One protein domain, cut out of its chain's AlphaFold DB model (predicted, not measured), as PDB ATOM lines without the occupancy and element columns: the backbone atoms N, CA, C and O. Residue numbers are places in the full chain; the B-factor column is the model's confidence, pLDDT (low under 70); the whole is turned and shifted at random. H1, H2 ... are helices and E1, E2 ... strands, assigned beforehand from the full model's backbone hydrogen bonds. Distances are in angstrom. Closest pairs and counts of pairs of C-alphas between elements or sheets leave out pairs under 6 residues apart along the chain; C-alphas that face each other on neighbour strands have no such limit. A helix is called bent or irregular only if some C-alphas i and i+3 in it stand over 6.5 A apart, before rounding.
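What this domain is: This is residues 3 to 115 of the 334 residues of the protein "Radical SAM protein, TatD family-associated" of Methanomethylovorans hollandica (strain DSM 15978 / NBRC 107637 / DMS1) (UniProt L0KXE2). One six-stranded sheet, strongly twisted and curled like part of a barrel, folds back on itself: E3 and E2 face E1, E6 and E5, with E4 as the hinge. Helix H2 covers E6 and E5, the short H1 is close to H2, and residues 107 to 108 of the long last stretch pair with E2. The 113 printed residues hold two named helices and six named strands, in the order E1 H1 E2 E3 E4 H2 E5 E6; the sheet order is E3 E2 E4 E1 E6 E5, mixed, and the class is mixed, helices and strands. The whole is compact, with a radius of gyration of the C-alphas of 13.0 A and spans of 36 by 28 by 23 A.

Where its parts are: Find C-alpha 3 at (258.070, 249.791, 254.446), where E1, residues 3 to 5, begins. H1 is residues 16 to 19. E2, residues 23 to 38, is 26.1 A long and bends by 111 degrees at residue 33, C-alpha (268.759, 255.891, 267.082). Next come E3, residues 43 to 46, and E4, residues 52 to 60, 24.4 A. H2, residues 63 to 76, is 20.1 A long and irregular, with C-alphas 72 and 75 at 9.1 A. E5, residues 77 to 83, is 18.4 A; E6, residues 89 to 95, is 18.9 A and ends at C-alpha 95, (271.878, 244.166, 258.779).

How they stand to each other: Begin with E2, which is staggered: its residues 23 to 34 pair with E4, N 25 to O 58 at 2.8 A, and its residues 35 to 38 with E3, N 37 to O 44 at 2.8 A, both antiparallel. E4 and E1 are antiparallel, N 5 to O 57 at 2.9 A. E1 and E6 are parallel, N 4 to O 91 at 2.8 A. E5 and E6 form a hairpin, N 78 to O 94 at 2.8 A. Between the leaves, the closest C-alphas of E3 and E6 are those of Val 45 and Phe 94, 5.0 A. H2 is on the sheet at a height of 9.2 A, over E6 and E5, at 25 degrees to E5 on the local plane, along the strands. H1 is not on the sheet; it is close to H2 but not clearly touching, C-alphas of Leu 18 and Leu 69 at 7.6 A. There are two split strand-helix-strand units, each two strands of the sheet with a helix between them along the chain and other strands between them in the sheet: E1, H1, E2, with E4 between, and E4, H2, E5, with E1 and E6 between; both crossovers are right-handed. In H2, 8 of 10 O i to N i+4 pairs are within hydrogen-bond range; H1 is too short for one.

The domain as a whole: The C-alphas farthest apart, Gly 87 and Ser 101, are 36.9 A apart. The printed part has no cut and no long link. Mean pLDDT of the printed part is 84.3; residues 39 to 41, 51 and 100 to 111 are under 70.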
ATOM      1  N   LEU A   3     256.638 250.076 254.465       96.81
ATOM      2  CA  LEU A   3     258.070 249.791 254.446       96.81
ATOM      3  C   LEU A   3     258.832 251.111 254.498       96.81
ATOM      4  O   LEU A   3     258.543 252.024 253.724       96.81
ATOM      5  N   PHE A   4     259.802 251.196 255.399       97.38
ATOM      6  CA  PHE A   4     260.749 252.291 255.492       97.38
ATOM      7  C   PHE A   4     262.059 251.893 254.810       97.38
ATOM      8  O   PHE A   4     262.686 250.898 255.179       97.38
ATOM      9  N   VAL A   5     262.477 252.681 253.821       95.25
ATOM     10  CA  VAL A   5     263.721 252.476 253.071       95.25
ATOM     11  C   VAL A   5     264.670 253.650 253.282       95.25
ATOM     12  O   VAL A   5     264.268 254.812 253.259       95.25
ATOM     13  N   TYR A   6     265.951 253.349 253.480       92.69
ATOM     14  CA  TYR A   6     266.986 254.334 253.826       92.69
ATOM     15  C   TYR A   6     268.191 254.312 252.873       92.69
ATOM     16  O   TYR A   6     269.120 255.096 253.044       92.69
ATOM     17  N   GLY A   7     268.178 253.432 251.868       88.75
ATOM     18  CA  GLY A   7     269.300 253.188 250.962       88.75
ATOM     19  C   GLY A   7     268.931 253.250 249.485       88.75
ATOM     20  O   GLY A   7     268.182 254.128 249.057       88.75
ATOM     21  N   THR A   8     269.439 252.285 248.723       83.56
ATOM     22  CA  THR A   8     269.293 252.160 247.262       83.56
ATOM     23  C   THR A   8     267.847 251.980 246.785       83.56
ATOM     24  O   THR A   8     267.564 252.215 245.616       83.56
ATOM     25  N   LEU A   9     266.919 251.585 247.664       86.81
ATOM     26  CA  LEU A   9     265.488 251.452 247.352       86.81
ATOM     27  C   LEU A   9     264.717 252.787 247.378       86.81
ATOM     28  O   LEU A   9     263.554 252.830 246.964       86.81
ATOM     29  N   LYS A  10     265.325 253.878 247.869       89.94
ATOM     30  CA  LYS A  10     264.723 255.222 247.815       89.94
ATOM     31  C   LYS A  10     264.475 255.653 246.370       89.94
ATOM     32  O   LYS A  10     265.094 255.135 245.454       89.94
ATOM     33  N   ARG A  11     263.622 256.657 246.171       82.19
ATOM     34  CA  ARG A  11     263.195 257.171 244.856       82.19
ATOM     35  C   ARG A  11     264.318 257.545 243.886       82.19
ATOM     36  O   ARG A  11     264.140 257.447 242.679       82.19
ATOM     37  N   GLU A  12     265.435 258.025 244.418       76.31
ATOM     38  CA  GLU A  12     266.626 258.430 243.651       76.31
ATOM     39  C   GLU A  12     267.719 257.353 243.670       76.31
ATOM     40  O   GLU A  12     268.808 257.571 243.156       76.31
ATOM     41  N   GLY A  13     267.431 256.201 244.279       70.12
ATOM     42  CA  GLY A  13     268.378 255.118 244.457       70.12
ATOM     43  C   GLY A  13     268.414 254.141 243.281       70.12
ATOM     44  O   GLY A  13     267.409 253.897 242.609       70.12
ATOM     45  N   VAL A  14     269.573 253.523 243.059       70.81
ATOM     46  CA  VAL A  14     269.813 252.585 241.943       70.81
ATOM     47  C   VAL A  14     268.913 251.342 241.935       70.81
ATOM     48  O   VAL A  14     268.697 250.759 240.874       70.81
ATOM     49  N   SER A  15     268.366 250.940 243.084       75.69
ATOM     50  CA  SER A  15     267.495 249.763 243.213       75.69
ATOM     51  C   SER A  15     266.006 250.124 243.224       75.69
ATOM     52  O   SER A  15     265.168 249.248 243.441       75.69
ATOM     53  N   HIS A  16     265.639 251.387 242.970       85.25
ATOM     54  CA  HIS A  16     264.244 251.835 243.048       85.25
ATOM     55  C   HIS A  16     263.295 251.109 242.082       85.25
ATOM     56  O   HIS A  16     262.100 251.029 242.349       85.25
ATOM     57  N   GLN A  17     263.808 250.517 240.997       84.06
ATOM     58  CA  GLN A  17     263.016 249.694 240.067       84.06
ATOM     59  C   GLN A  17     262.287 248.537 240.772       84.06
ATOM     60  O   GLN A  17     261.178 248.164 240.399       84.06
ATOM     61  N   LEU A  18     262.854 248.002 241.859       84.38
ATOM     62  CA  LEU A  18     262.193 246.967 242.659       84.38
ATOM     63  C   LEU A  18     260.938 247.491 243.371       84.38
ATOM     64  O   LEU A  18     260.024 246.724 243.654       84.38
ATOM     65  N   MET A  19     260.867 248.799 243.618       88.44
ATOM     66  CA  MET A  19     259.783 249.481 244.324       88.44
ATOM     67  C   MET A  19     258.717 250.059 243.379       88.44
ATOM     68  O   MET A  19     257.842 250.784 243.841       88.44
ATOM     69  N   GLU A  20     258.722 249.733 242.081       84.19
ATOM     70  CA  GLU A  20     257.793 250.304 241.083       84.19
ATOM     71  C   GLU A  20     256.304 250.115 241.419       84.19
ATOM     72  O   GLU A  20     255.470 250.956 241.092       84.19
ATOM     73  N   SER A  21     255.960 249.016 242.096       86.56
ATOM     74  CA  SER A  21     254.584 248.735 242.540       86.56
ATOM     75  C   SER A  21     254.239 249.330 243.913       86.56
ATOM     76  O   SER A  21     253.111 249.185 244.389       86.56
ATOM     77  N   ALA A  22     255.195 249.998 244.560       92.75
ATOM     78  CA  ALA A  22     255.021 250.650 245.847       92.75
ATOM     79  C   ALA A  22     254.492 252.081 245.686       92.75
ATOM     80  O   ALA A  22     254.855 252.808 244.767       92.75
ATOM     81  N   THR A  23     253.665 252.533 246.628       95.06
ATOM     82  CA  THR A  23     253.187 253.926 246.652       95.06
ATOM     83  C   THR A  23     253.965 254.730 247.684       95.06
ATOM     84  O   THR A  23     253.901 254.420 248.872       95.06
ATOM     85  N   PHE A  24     254.682 255.773 247.258       95.81
ATOM     86  CA  PHE A  24     255.371 256.692 248.169       95.81
ATOM     87  C   PHE A  24     254.381 257.387 249.116       95.81
ATOM     88  O   PHE A  24     253.339 257.877 248.681       95.81
ATOM     89  N   VAL A  25     254.722 257.455 250.403       96.62
ATOM     90  CA  VAL A  25     253.905 258.090 251.447       96.62
ATOM     91  C   VAL A  25     254.543 259.400 251.904       96.62
ATOM     92  O   VAL A  25     253.931 260.455 251.775       96.62
ATOM     93  N   CYS A  26     255.764 259.353 252.449       95.56
ATOM     94  CA  CYS A  26     256.475 260.543 252.935       95.56
ATOM     95  C   CYS A  26     257.972 260.280 253.185       95.56
ATOM     96  O   CYS A  26     258.407 259.132 253.258       95.56
ATOM     97  N   LYS A  27     258.746 261.361 253.362       95.94
ATOM     98  CA  LYS A  27     260.094 261.331 253.959       95.94
ATOM     99  C   LYS A  27     259.979 261.521 255.471       95.94
ATOM    100  O   LYS A  27     259.199 262.360 255.919       95.94
ATOM    101  N   THR A  28     260.739 260.762 256.252       97.06
ATOM    102  CA  THR A  28     260.742 260.863 257.721       97.06
ATOM    103  C   THR A  28     262.025 260.263 258.312       97.06
ATOM    104  O   THR A  28     262.946 259.913 257.566       97.06
ATOM    105  N   ARG A  29     262.091 260.157 259.642       95.94
ATOM    106  CA  ARG A  29     263.180 259.528 260.386       95.94
ATOM    107  C   ARG A  29     262.658 258.496 261.378       95.94
ATOM    108  O   ARG A  29     261.509 258.573 261.816       95.94
ATOM    109  N   THR A  30     263.521 257.566 261.770       96.62
ATOM    110  CA  THR A  30     263.245 256.637 262.875       96.62
ATOM    111  C   THR A  30     263.051 257.390 264.194       96.62
ATOM    112  O   THR A  30     263.719 258.395 264.433       96.62
ATOM    113  N   SER A  31     262.174 256.903 265.080       94.88
ATOM    114  CA  SER A  31     261.985 257.487 266.423       94.88
ATOM    115  C   SER A  31     263.136 257.155 267.383       94.88
ATOM    116  O   SER A  31     263.385 257.869 268.355       94.88
ATOM    117  N   GLN A  32     263.863 256.072 267.098       93.50
ATOM    118  CA  GLN A  32     265.030 255.622 267.847       93.50
ATOM    119  C   GLN A  32     266.306 255.767 267.021       93.50
ATOM    120  O   GLN A  32     266.283 255.777 265.789       93.50
ATOM    121  N   LYS A  33     267.441 255.869 267.719       89.81
ATOM    122  CA  LYS A  33     268.759 255.891 267.082       89.81
ATOM    123  C   LYS A  33     269.163 254.492 266.642       89.81
ATOM    124  O   LYS A  33     268.967 253.551 267.402       89.81
ATOM    125  N   TYR A  34     269.823 254.396 265.496       90.94
ATOM    126  CA  TYR A  34     270.469 253.184 265.009       90.94
ATOM    127  C   TYR A  34     271.880 253.490 264.481       90.94
ATOM    128  O   TYR A  34     272.332 254.638 264.513       90.94
ATOM    129  N   GLY A  35     272.613 252.465 264.049       81.38
ATOM    130  CA  GLY A  35     273.906 252.619 263.394       81.38
ATOM    131  C   GLY A  35     273.779 252.399 261.897       81.38
ATOM    132  O   GLY A  35     273.698 251.252 261.469       81.38
ATOM    133  N   LEU A  36     273.768 253.473 261.109       86.88
ATOM    134  CA  LEU A  36     273.822 253.380 259.651       86.88
ATOM    135  C   LEU A  36     275.263 253.137 259.213       86.88
ATOM    136  O   LEU A  36     276.157 253.874 259.617       86.88
ATOM    137  N   ILE A  37     275.478 252.113 258.404       79.44
ATOM    138  CA  ILE A  37     276.778 251.688 257.903       79.44
ATOM    139  C   ILE A  37     276.782 251.853 256.390       79.44
ATOM    140  O   ILE A  37     275.890 251.346 255.715       79.44
ATOM    141  N   ASP A  38     277.783 252.539 255.856       76.62
ATOM    142  CA  ASP A  38     278.100 252.487 254.434       76.62
ATOM    143  C   ASP A  38     278.833 251.172 254.148       76.62
ATOM    144  O   ASP A  38     279.867 250.914 254.764       76.62
ATOM    145  N   LEU A  39     278.310 250.327 253.255       69.88
ATOM    146  CA  LEU A  39     278.987 249.105 252.800       69.88
ATOM    147  C   LEU A  39     279.657 249.298 251.427       69.88
ATOM    148  O   LEU A  39     280.271 248.361 250.912       69.88
ATOM    149  N   GLY A  40     279.574 250.500 250.845       66.19
ATOM    150  CA  GLY A  40     280.050 250.861 249.515       66.19
ATOM    151  C   GLY A  40     278.888 250.993 248.524       66.19
ATOM    152  O   GLY A  40     278.363 252.088 248.349       66.19
ATOM    153  N   PRO A  41     278.472 249.904 247.849       64.50
ATOM    154  CA  PRO A  41     277.408 249.972 246.846       64.50
ATOM    155  C   PRO A  41     276.007 250.180 247.442       64.50
ATOM    156  O   PRO A  41     275.075 250.494 246.709       64.50
ATOM    157  N   PHE A  42     275.838 249.974 248.748       79.12
ATOM    158  CA  PHE A  42     274.577 250.157 249.460       79.12
ATOM    159  C   PHE A  42     274.834 250.368 250.959       79.12
ATOM    160  O   PHE A  42     275.890 249.979 251.463       79.12
ATOM    161  N   PRO A  43     273.887 250.963 251.702       85.62
ATOM    162  CA  PRO A  43     273.991 251.069 253.149       85.62
ATOM    163  C   PRO A  43     273.321 249.890 253.874       85.62
ATOM    164  O   PRO A  43     272.462 249.195 253.332       85.62
ATOM    165  N   GLY A  44     273.642 249.712 255.154       90.19
ATOM    166  CA  GLY A  44     272.938 248.799 256.055       90.19
ATOM    167  C   GLY A  44     272.812 249.379 257.459       90.19
ATOM    168  O   GLY A  44     273.723 250.041 257.942       90.19
ATOM    169  N   VAL A  45     271.684 249.152 258.132       93.50
ATOM    170  CA  VAL A  45     271.482 249.619 259.514       93.50
ATOM    171  C   VAL A  45     271.689 248.477 260.502       93.50
ATOM    172  O   VAL A  45     271.017 247.457 260.415       93.50
ATOM    173  N   LEU A  46     272.576 248.657 261.479       89.06
ATOM    174  CA  LEU A  46     272.751 247.729 262.597       89.06
ATOM    175  C   LEU A  46     271.728 248.004 263.702       89.06
ATOM    176  O   LEU A  46     271.618 249.130 264.198       89.06
ATOM    177  N   TYR A  47     271.018 246.950 264.114       88.00
ATOM    178  CA  TYR A  47     269.920 247.039 265.077       88.00
ATOM    179  C   TYR A  47     270.364 247.424 266.488       88.00
ATOM    180  O   TYR A  47     269.626 248.145 267.147       88.00
ATOM    181  N   ASP A  48     271.543 246.991 266.954       83.31
ATOM    182  CA  ASP A  48     272.024 247.204 268.336       83.31
ATOM    183  C   ASP A  48     272.892 248.459 268.507       83.31
ATOM    184  O   ASP A  48     273.066 248.972 269.614       83.31
ATOM    185  N   LEU A  49     273.384 249.032 267.411       73.81
ATOM    186  CA  LEU A  49     274.231 250.219 267.448       73.81
ATOM    187  C   LEU A  49     273.362 251.489 267.547       73.81
ATOM    188  O   LEU A  49     272.382 251.605 266.828       73.81
ATOM    189  N   ARG A  50     273.668 252.441 268.443       86.94
ATOM    190  CA  ARG A  50     272.829 253.635 268.725       86.94
ATOM    191  C   ARG A  50     273.563 254.950 268.413       86.94
ATOM    192  O   ARG A  50     274.094 255.577 269.326       86.94
ATOM    193  N   ILE A  51     273.591 255.385 267.151       64.25
ATOM    194  CA  ILE A  51     274.369 256.569 266.721       64.25
ATOM    195  C   ILE A  51     273.458 257.744 266.370       64.25
ATOM    196  O   ILE A  51     273.494 258.783 267.036       64.25
ATOM    197  N   SER A  52     272.595 257.567 265.374       78.69
ATOM    198  CA  SER A  52     271.786 258.638 264.788       78.69
ATOM    199  C   SER A  52     270.391 258.156 264.422       78.69
ATOM    200  O   SER A  52     270.128 256.956 264.366       78.69
ATOM    201  N   LEU A  53     269.469 259.099 264.237       91.19
ATOM    202  CA  LEU A  53     268.156 258.794 263.673       91.19
ATOM    203  C   LEU A  53     268.330 258.572 262.173       91.19
ATOM    204  O   LEU A  53     269.037 259.345 261.526       91.19
ATOM    205  N   ILE A  54     267.707 257.533 261.629       95.38
ATOM    206  CA  ILE A  54     267.893 257.172 260.224       95.38
ATOM    207  C   ILE A  54     266.877 257.926 259.386       95.38
ATOM    208  O   ILE A  54     265.681 257.797 259.630       95.38
ATOM    209  N   THR A  55     267.345 258.688 258.403       93.75
ATOM    210  CA  THR A  55     266.500 259.410 257.450       93.75
ATOM    211  C   THR A  55     266.191 258.531 256.249       93.75
ATOM    212  O   THR A  55     267.086 257.943 255.640       93.75
ATOM    213  N   GLY A  56     264.920 258.478 255.863       95.19
ATOM    214  CA  GLY A  56     264.475 257.640 254.761       95.19
ATOM    215  C   GLY A  56     263.083 257.987 254.259       95.19
ATOM    216  O   GLY A  56     262.553 259.079 254.481       95.19
ATOM    217  N   GLU A  57     262.506 257.038 253.539       96.88
ATOM    218  CA  GLU A  57     261.245 257.166 252.822       96.88
ATOM    219  C   GLU A  57     260.300 256.034 253.217       96.88
ATOM    220  O   GLU A  57     260.708 254.878 253.307       96.88
ATOM    221  N   ILE A  58     259.025 256.359 253.435       96.94
ATOM    222  CA  ILE A  58     257.974 255.371 253.674       96.94
ATOM    223  C   ILE A  58     257.229 255.103 252.378       96.94
ATOM    224  O   ILE A  58     256.779 256.030 251.700       96.94
ATOM    225  N   TYR A  59     257.010 253.822 252.110       96.75
ATOM    226  CA  TYR A  59     256.194 253.330 251.016       96.75
ATOM    227  C   TYR A  59     255.077 252.430 251.532       96.75
ATOM    228  O   TYR A  59     255.274 251.636 252.450       96.75
ATOM    229  N   ASN A  60     253.902 252.521 250.917       96.06
ATOM    230  CA  ASN A  60     252.866 251.509 251.047       96.06
ATOM    231  C   ASN A  60     253.140 250.389 250.040       96.06
ATOM    232  O   ASN A  60     253.184 250.633 248.832       96.06
ATOM    233  N   ILE A  61     253.310 249.174 250.551       94.38
ATOM    234  CA  ILE A  61     253.618 247.971 249.781       94.38
ATOM    235  C   ILE A  61     252.588 246.867 250.044       94.38
ATOM    236  O   ILE A  61     251.910 246.847 251.085       94.38
ATOM    237  N   ASN A  62     252.485 245.928 249.106       91.81
ATOM    238  CA  ASN A  62     251.724 244.693 249.265       91.81
ATOM    239  C   ASN A  62     252.644 243.527 249.683       91.81
ATOM    240  O   ASN A  62     253.869 243.649 249.697       91.81
ATOM    241  N   THR A  63     252.044 242.393 250.044       89.69
ATOM    242  CA  THR A  63     252.786 241.208 250.499       89.69
ATOM    243  C   THR A  63     253.660 240.600 249.401       89.69
ATOM    244  O   THR A  63     254.737 240.105 249.696       89.69
ATOM    245  N   GLU A  64     253.233 240.660 248.136       89.62
ATOM    246  CA  GLU A  64     254.002 240.106 247.014       89.62
ATOM    247  C   GLU A  64     255.327 240.855 246.811       89.62
ATOM    248  O   GLU A  64     256.374 240.232 246.651       89.62
ATOM    249  N   LEU A  65     255.291 242.188 246.861       89.69
ATOM    250  CA  LEU A  65     256.484 243.022 246.799       89.69
ATOM    251  C   LEU A  65     257.393 242.766 248.003       89.69
ATOM    252  O   LEU A  65     258.597 242.628 247.826       89.69
ATOM    253  N   LEU A  66     256.829 242.644 249.207       89.69
ATOM    254  CA  LEU A  66     257.630 242.340 250.392       89.69
ATOM    255  C   LEU A  66     258.393 241.018 250.245       89.69
ATOM    256  O   LEU A  66     259.572 240.981 250.563       89.69
ATOM    257  N   CYS A  67     257.761 239.965 249.716       87.00
ATOM    258  CA  CYS A  67     258.450 238.698 249.461       87.00
ATOM    259  C   CYS A  67     259.602 238.860 248.457       87.00
ATOM    260  O   CYS A  67     260.680 238.323 248.680       87.00
ATOM    261  N   LYS A  68     259.407 239.642 247.385       87.94
ATOM    262  CA  LYS A  68     260.470 239.919 246.401       87.94
ATOM    263  C   LYS A  68     261.651 240.667 247.019       87.94
ATOM    264  O   LYS A  68     262.791 240.419 246.643       87.94
ATOM    265  N   LEU A  69     261.379 241.585 247.945       87.88
ATOM    266  CA  LEU A  69     262.423 242.298 248.679       87.88
ATOM    267  C   LEU A  69     263.119 241.382 249.689       87.88
ATOM    268  O   LEU A  69     264.338 241.407 249.758       87.88
ATOM    269  N   ASP A  70     262.380 240.529 250.404       87.88
ATOM    270  CA  ASP A  70     262.960 239.524 251.304       87.88
ATOM    271  C   ASP A  70     263.929 238.593 250.530       87.88
ATOM    272  O   ASP A  70     265.030 238.322 251.011       87.88
ATOM    273  N   ASP A  71     263.582 238.188 249.301       82.19
ATOM    274  CA  ASP A  71     264.466 237.409 248.418       82.19
ATOM    275  C   ASP A  71     265.685 238.214 247.925       82.19
ATOM    276  O   ASP A  71     266.778 237.663 247.780       82.19
ATOM    277  N   HIS A  72     265.512 239.513 247.656       78.50
ATOM    278  CA  HIS A  72     266.578 240.403 247.184       78.50
ATOM    279  C   HIS A  72     267.614 240.714 248.270       78.50
ATOM    280  O   HIS A  72     268.815 240.657 248.017       78.50
ATOM    281  N   GLU A  73     267.144 241.037 249.474       78.19
ATOM    282  CA  GLU A  73     267.978 241.349 250.637       78.19
ATOM    283  C   GLU A  73     268.649 240.080 251.202       78.19
ATOM    284  O   GLU A  73     269.742 240.125 251.782       78.19
ATOM    285  N   GLY A  74     268.014 238.922 250.992       77.62
ATOM    286  CA  GLY A  74     268.582 237.603 251.231       77.62
ATOM    287  C   GLY A  74     268.966 237.354 252.690       77.62
ATOM    288  O   GLY A  74     268.314 237.787 253.638       77.62
ATOM    289  N   GLU A  75     270.054 236.610 252.902       77.50
ATOM    290  CA  GLU A  75     270.455 236.198 254.250       77.50
ATOM    291  C   GLU A  75     271.093 237.319 255.082       77.50
ATOM    292  O   GLU A  75     271.260 237.140 256.290       77.50
ATOM    293  N   TRP A  76     271.448 238.457 254.483       77.44
ATOM    294  CA  TRP A  76     272.248 239.498 255.143       77.44
ATOM    295  C   TRP A  76     271.409 240.413 256.024       77.44
ATOM    296  O   TRP A  76     271.905 240.942 257.024       77.44
ATOM    297  N   TYR A  77     270.126 240.536 255.698       86.69
ATOM    298  CA  TYR A  77     269.205 241.393 256.414       86.69
ATOM    299  C   TYR A  77     268.121 240.587 257.130       86.69
ATOM    300  O   TYR A  77     267.788 239.451 256.790       86.69
ATOM    301  N   PHE A  78     267.583 241.182 258.183       91.62
ATOM    302  CA  PHE A  78     266.315 240.802 258.785       91.62
ATOM    303  C   PHE A  78     265.465 242.059 258.904       91.62
ATOM    304  O   PHE A  78     266.002 243.152 259.029       91.62
ATOM    305  N   ARG A  79     264.143 241.932 258.888       93.69
ATOM    306  CA  ARG A  79     263.257 243.082 259.084       93.69
ATOM    307  C   ARG A  79     262.591 243.051 260.445       93.69
ATOM    308  O   ARG A  79     262.292 241.983 260.975       93.69
ATOM    309  N   SER A  80     262.360 244.235 260.988       94.50
ATOM    310  CA  SER A  80     261.598 244.442 262.216       94.50
ATOM    311  C   SER A  80     260.693 245.659 262.059       94.50
ATOM    312  O   SER A  80     260.924 246.507 261.192       94.50
ATOM    313  N   GLU A  81     259.656 245.743 262.886       96.25
ATOM    314  CA  GLU A  81     258.801 246.925 262.949       96.25
ATOM    315  C   GLU A  81     259.481 248.039 263.733       96.25
ATOM    316  O   GLU A  81     259.997 247.834 264.832       96.25
ATOM    317  N   VAL A  82     259.468 249.234 263.150       96.00
ATOM    318  CA  VAL A  82     260.083 250.429 263.717       96.00
ATOM    319  C   VAL A  82     259.077 251.567 263.658       96.00
ATOM    320  O   VAL A  82     258.425 251.793 262.637       96.00
ATOM    321  N   GLU A  83     258.962 252.292 264.763       96.88
ATOM    322  CA  GLU A  83     258.172 253.516 264.843       96.88
ATOM    323  C   GLU A  83     258.977 254.701 264.294       96.88
ATOM    324  O   GLU A  83     260.171 254.860 264.566       96.88
ATOM    325  N   MET A  84     258.328 255.534 263.492       96.19
ATOM    326  CA  MET A  84     258.909 256.740 262.908       96.19
ATOM    327  C   MET A  84     258.536 257.971 263.738       96.19
ATOM    328  O   MET A  84     257.540 257.969 264.456       96.19
ATOM    329  N   GLU A  85     259.285 259.069 263.612       95.38
ATOM    330  CA  GLU A  85     259.004 260.312 264.357       95.38
ATOM    331  C   GLU A  85     257.612 260.904 264.072       95.38
ATOM    332  O   GLU A  85     257.077 261.661 264.880       95.38
ATOM    333  N   ASN A  86     257.013 260.572 262.927       92.69
ATOM    334  CA  ASN A  86     255.667 261.006 262.555       92.69
ATOM    335  C   ASN A  86     254.547 260.076 263.071       92.69
ATOM    336  O   ASN A  86     253.392 260.267 262.696       92.69
ATOM    337  N   GLY A  87     254.879 259.072 263.890       93.62
ATOM    338  CA  GLY A  87     253.935 258.117 264.477       93.62
ATOM    339  C   GLY A  87     253.529 256.959 263.560       93.62
ATOM    340  O   GLY A  87     252.679 256.156 263.938       93.62
ATOM    341  N   ILE A  88     254.099 256.849 262.355       96.44
ATOM    342  CA  ILE A  88     253.872 255.693 261.477       96.44
ATOM    343  C   ILE A  88     254.788 254.547 261.911       96.44
ATOM    344  O   ILE A  88     255.997 254.729 262.024       96.44
ATOM    345  N   THR A  89     254.234 253.346 262.072       96.94
ATOM    346  CA  THR A  89     255.022 252.113 262.204       96.94
ATOM    347  C   THR A  89     255.237 251.487 260.831       96.94
ATOM    348  O   THR A  89     254.283 251.294 260.072       96.94
ATOM    349  N   ALA A  90     256.488 251.165 260.505       96.81
ATOM    350  CA  ALA A  90     256.867 250.555 259.237       96.81
ATOM    351  C   ALA A  90     257.847 249.394 259.444       96.81
ATOM    352  O   ALA A  90     258.622 249.372 260.398       96.81
ATOM    353  N   GLN A  91     257.826 248.435 258.520       97.56
ATOM    354  CA  GLN A  91     258.872 247.424 258.398       97.56
ATOM    355  C   GLN A  91     260.169 248.109 257.955       97.56
ATOM    356  O   GLN A  91     260.140 248.988 257.094       97.56
ATOM    357  N   MET A  92     261.303 247.712 258.521       96.38
ATOM    358  CA  MET A  92     262.625 248.232 258.168       96.38
ATOM    359  C   MET A  92     263.634 247.088 258.165       96.38
ATOM    360  O   MET A  92     263.649 246.284 259.097       96.38
ATOM    361  N   TYR A  93     264.478 247.022 257.134       95.44
ATOM    362  CA  TYR A  93     265.560 246.044 257.057       95.44
ATOM    363  C   TYR A  93     266.748 246.468 257.922       95.44
ATOM    364  O   TYR A  93     267.188 247.615 257.889       95.44
ATOM    365  N   PHE A  94     267.293 245.517 258.664       92.56
ATOM    366  CA  PHE A  94     268.464 245.632 259.513       92.56
ATOM    367  C   PHE A  94     269.498 244.612 259.077       92.56
ATOM    368  O   PHE A  94     269.174 243.460 258.796       92.56
ATOM    369  N   LEU A  95     270.751 245.032 259.054       90.81
ATOM    370  CA  LEU A  95     271.878 244.166 258.779       90.81
ATOM    371  C   LEU A  95     272.101 243.241 259.987       90.81
ATOM    372  O   LEU A  95     272.190 243.720 261.120       90.81
ATOM    373  N   LYS A  96     272.180 241.924 259.755       86.69
ATOM    374  CA  LYS A  96     272.415 240.930 260.824       86.69
ATOM    375  C   LYS A  96     273.820 241.053 261.413       86.69
ATOM    376  O   LYS A  96     273.982 241.072 262.626       86.69
ATOM    377  N   ASP A  97     274.817 241.132 260.540       78.69
ATOM    378  CA  ASP A  97     276.209 241.466 260.848       78.69
ATOM    379  C   ASP A  97     276.838 242.064 259.583       78.69
ATOM    380  O   ASP A  97     276.382 241.817 258.465       78.69
ATOM    381  N   ILE A  98     277.902 242.842 259.748       74.31
ATOM    382  CA  ILE A  98     278.675 243.347 258.618       74.31
ATOM    383  C   ILE A  98     279.369 242.154 257.937       74.31
ATOM    384  O   ILE A  98     280.112 241.435 258.611       74.31
ATOM    385  N   PRO A  99     279.197 241.927 256.621       71.25
ATOM    386  CA  PRO A  99     279.865 240.828 255.930       71.25
ATOM    387  C   PRO A  99     281.383 240.890 256.127       71.25
ATOM    388  O   PRO A  99     281.988 241.950 255.968       71.25
ATOM    389  N   SER A 100     282.033 239.763 256.435       66.25
ATOM    390  CA  SER A 100     283.481 239.720 256.718       66.25
ATOM    391  C   SER A 100     284.342 240.308 255.590       66.25
ATOM    392  O   SER A 100     285.376 240.914 255.859       66.25
ATOM    393  N   SER A 101     283.897 240.185 254.335       56.66
ATOM    394  CA  SER A 101     284.533 240.786 253.153       56.66
ATOM    395  C   SER A 101     284.427 242.317 253.099       56.66
ATOM    396  O   SER A 101     285.229 242.965 252.427       56.66
ATOM    397  N   MET A 102     283.460 242.899 253.811       58.44
ATOM    398  CA  MET A 102     283.154 244.330 253.830       58.44
ATOM    399  C   MET A 102     283.503 245.004 255.163       58.44
ATOM    400  O   MET A 102     283.630 246.224 255.176       58.44
ATOM    401  N   LYS A 103     283.761 244.253 256.252       57.53
ATOM    402  CA  LYS A 103     284.123 244.799 257.584       57.53
ATOM    403  C   LYS A 103     285.234 245.853 257.540       57.53
ATOM    404  O   LYS A 103     285.152 246.865 258.225       57.53
ATOM    405  N   ASN A 104     286.247 245.650 256.697       44.72
ATOM    406  CA  ASN A 104     287.385 246.572 256.572       44.72
ATOM    407  C   ASN A 104     287.124 247.777 255.649       44.72
ATOM    408  O   ASN A 104     287.980 248.652 255.536       44.72
ATOM    409  N   ARG A 105     285.987 247.801 254.945       48.16
ATOM    410  CA  ARG A 105     285.582 248.860 254.002       48.16
ATOM    411  C   ARG A 105     284.331 249.604 254.467       48.16
ATOM    412  O   ARG A 105     284.008 250.645 253.908       48.16
ATOM    413  N   SER A 106     283.658 249.078 255.484       52.66
ATOM    414  CA  SER A 106     282.437 249.636 256.032       52.66
ATOM    415  C   SER A 106     282.718 250.723 257.060       52.66
ATOM    416  O   SER A 106     283.581 250.541 257.923       52.66
ATOM    417  N   PHE A 107     281.966 251.818 257.034       57.28
ATOM    418  CA  PHE A 107     282.064 252.862 258.055       57.28
ATOM    419  C   PHE A 107     280.691 253.350 258.493       57.28
ATOM    420  O   PHE A 107     279.721 253.308 257.745       57.28
ATOM    421  N   VAL A 108     280.612 253.807 259.741       62.28
ATOM    422  CA  VAL A 108     279.388 254.392 260.288       62.28
ATOM    423  C   VAL A 108     279.137 255.734 259.608       62.28
ATOM    424  O   VAL A 108     280.047 256.557 259.549       62.28
ATOM    425  N   ILE A 109     277.908 255.965 259.155       67.88
ATOM    426  CA  ILE A 109     277.395 257.247 258.671       67.88
ATOM    427  C   ILE A 109     276.763 257.974 259.871       67.88
ATOM    428  O   ILE A 109     275.623 257.671 260.243       67.88
ATOM    429  N   PRO A 110     277.465 258.927 260.515       50.44
ATOM    430  CA  PRO A 110     276.996 259.528 261.764       50.44
ATOM    431  C   PRO A 110     275.773 260.424 261.563       50.44
ATOM    432  O   PRO A 110     275.004 260.616 262.499       50.44
ATOM    433  N   SER A 111     275.555 260.928 260.345       63.59
ATOM    434  CA  SER A 111     274.395 261.753 259.995       63.59
ATOM    435  C   SER A 111     273.078 260.969 259.993       63.59
ATOM    436  O   SER A 111     272.016 261.563 260.150       63.59
ATOM    437  N   GLY A 112     273.131 259.641 259.814       78.00
ATOM    438  CA  GLY A 112     271.941 258.802 259.638       78.00
ATOM    439  C   GLY A 112     271.240 258.977 258.284       78.00
ATOM    440  O   GLY A 112     270.156 258.434 258.089       78.00
ATOM    441  N   THR A 113     271.848 259.693 257.337       83.69
ATOM    442  CA  THR A 113     271.301 259.917 255.991       83.69
ATOM    443  C   THR A 113     272.286 259.395 254.953       83.69
ATOM    444  O   THR A 113     273.432 259.833 254.921       83.69
ATOM    445  N   TRP A 114     271.841 258.468 254.104       81.12
ATOM    446  CA  TRP A 114     272.621 257.971 252.966       81.12
ATOM    447  C   TRP A 114     272.159 258.650 251.673       81.12
ATOM    448  O   TRP A 114     270.952 258.742 251.448       81.12
ATOM    449  N   GLU A 115     273.069 259.116 250.822       72.62
ATOM    450  CA  GLU A 115     272.753 259.793 249.553       72.62
ATOM    451  C   GLU A 115     273.393 259.045 248.377       72.62
ATOM    452  O   GLU A 115     274.577 258.717 248.414       72.62
TER     453      GLU A 115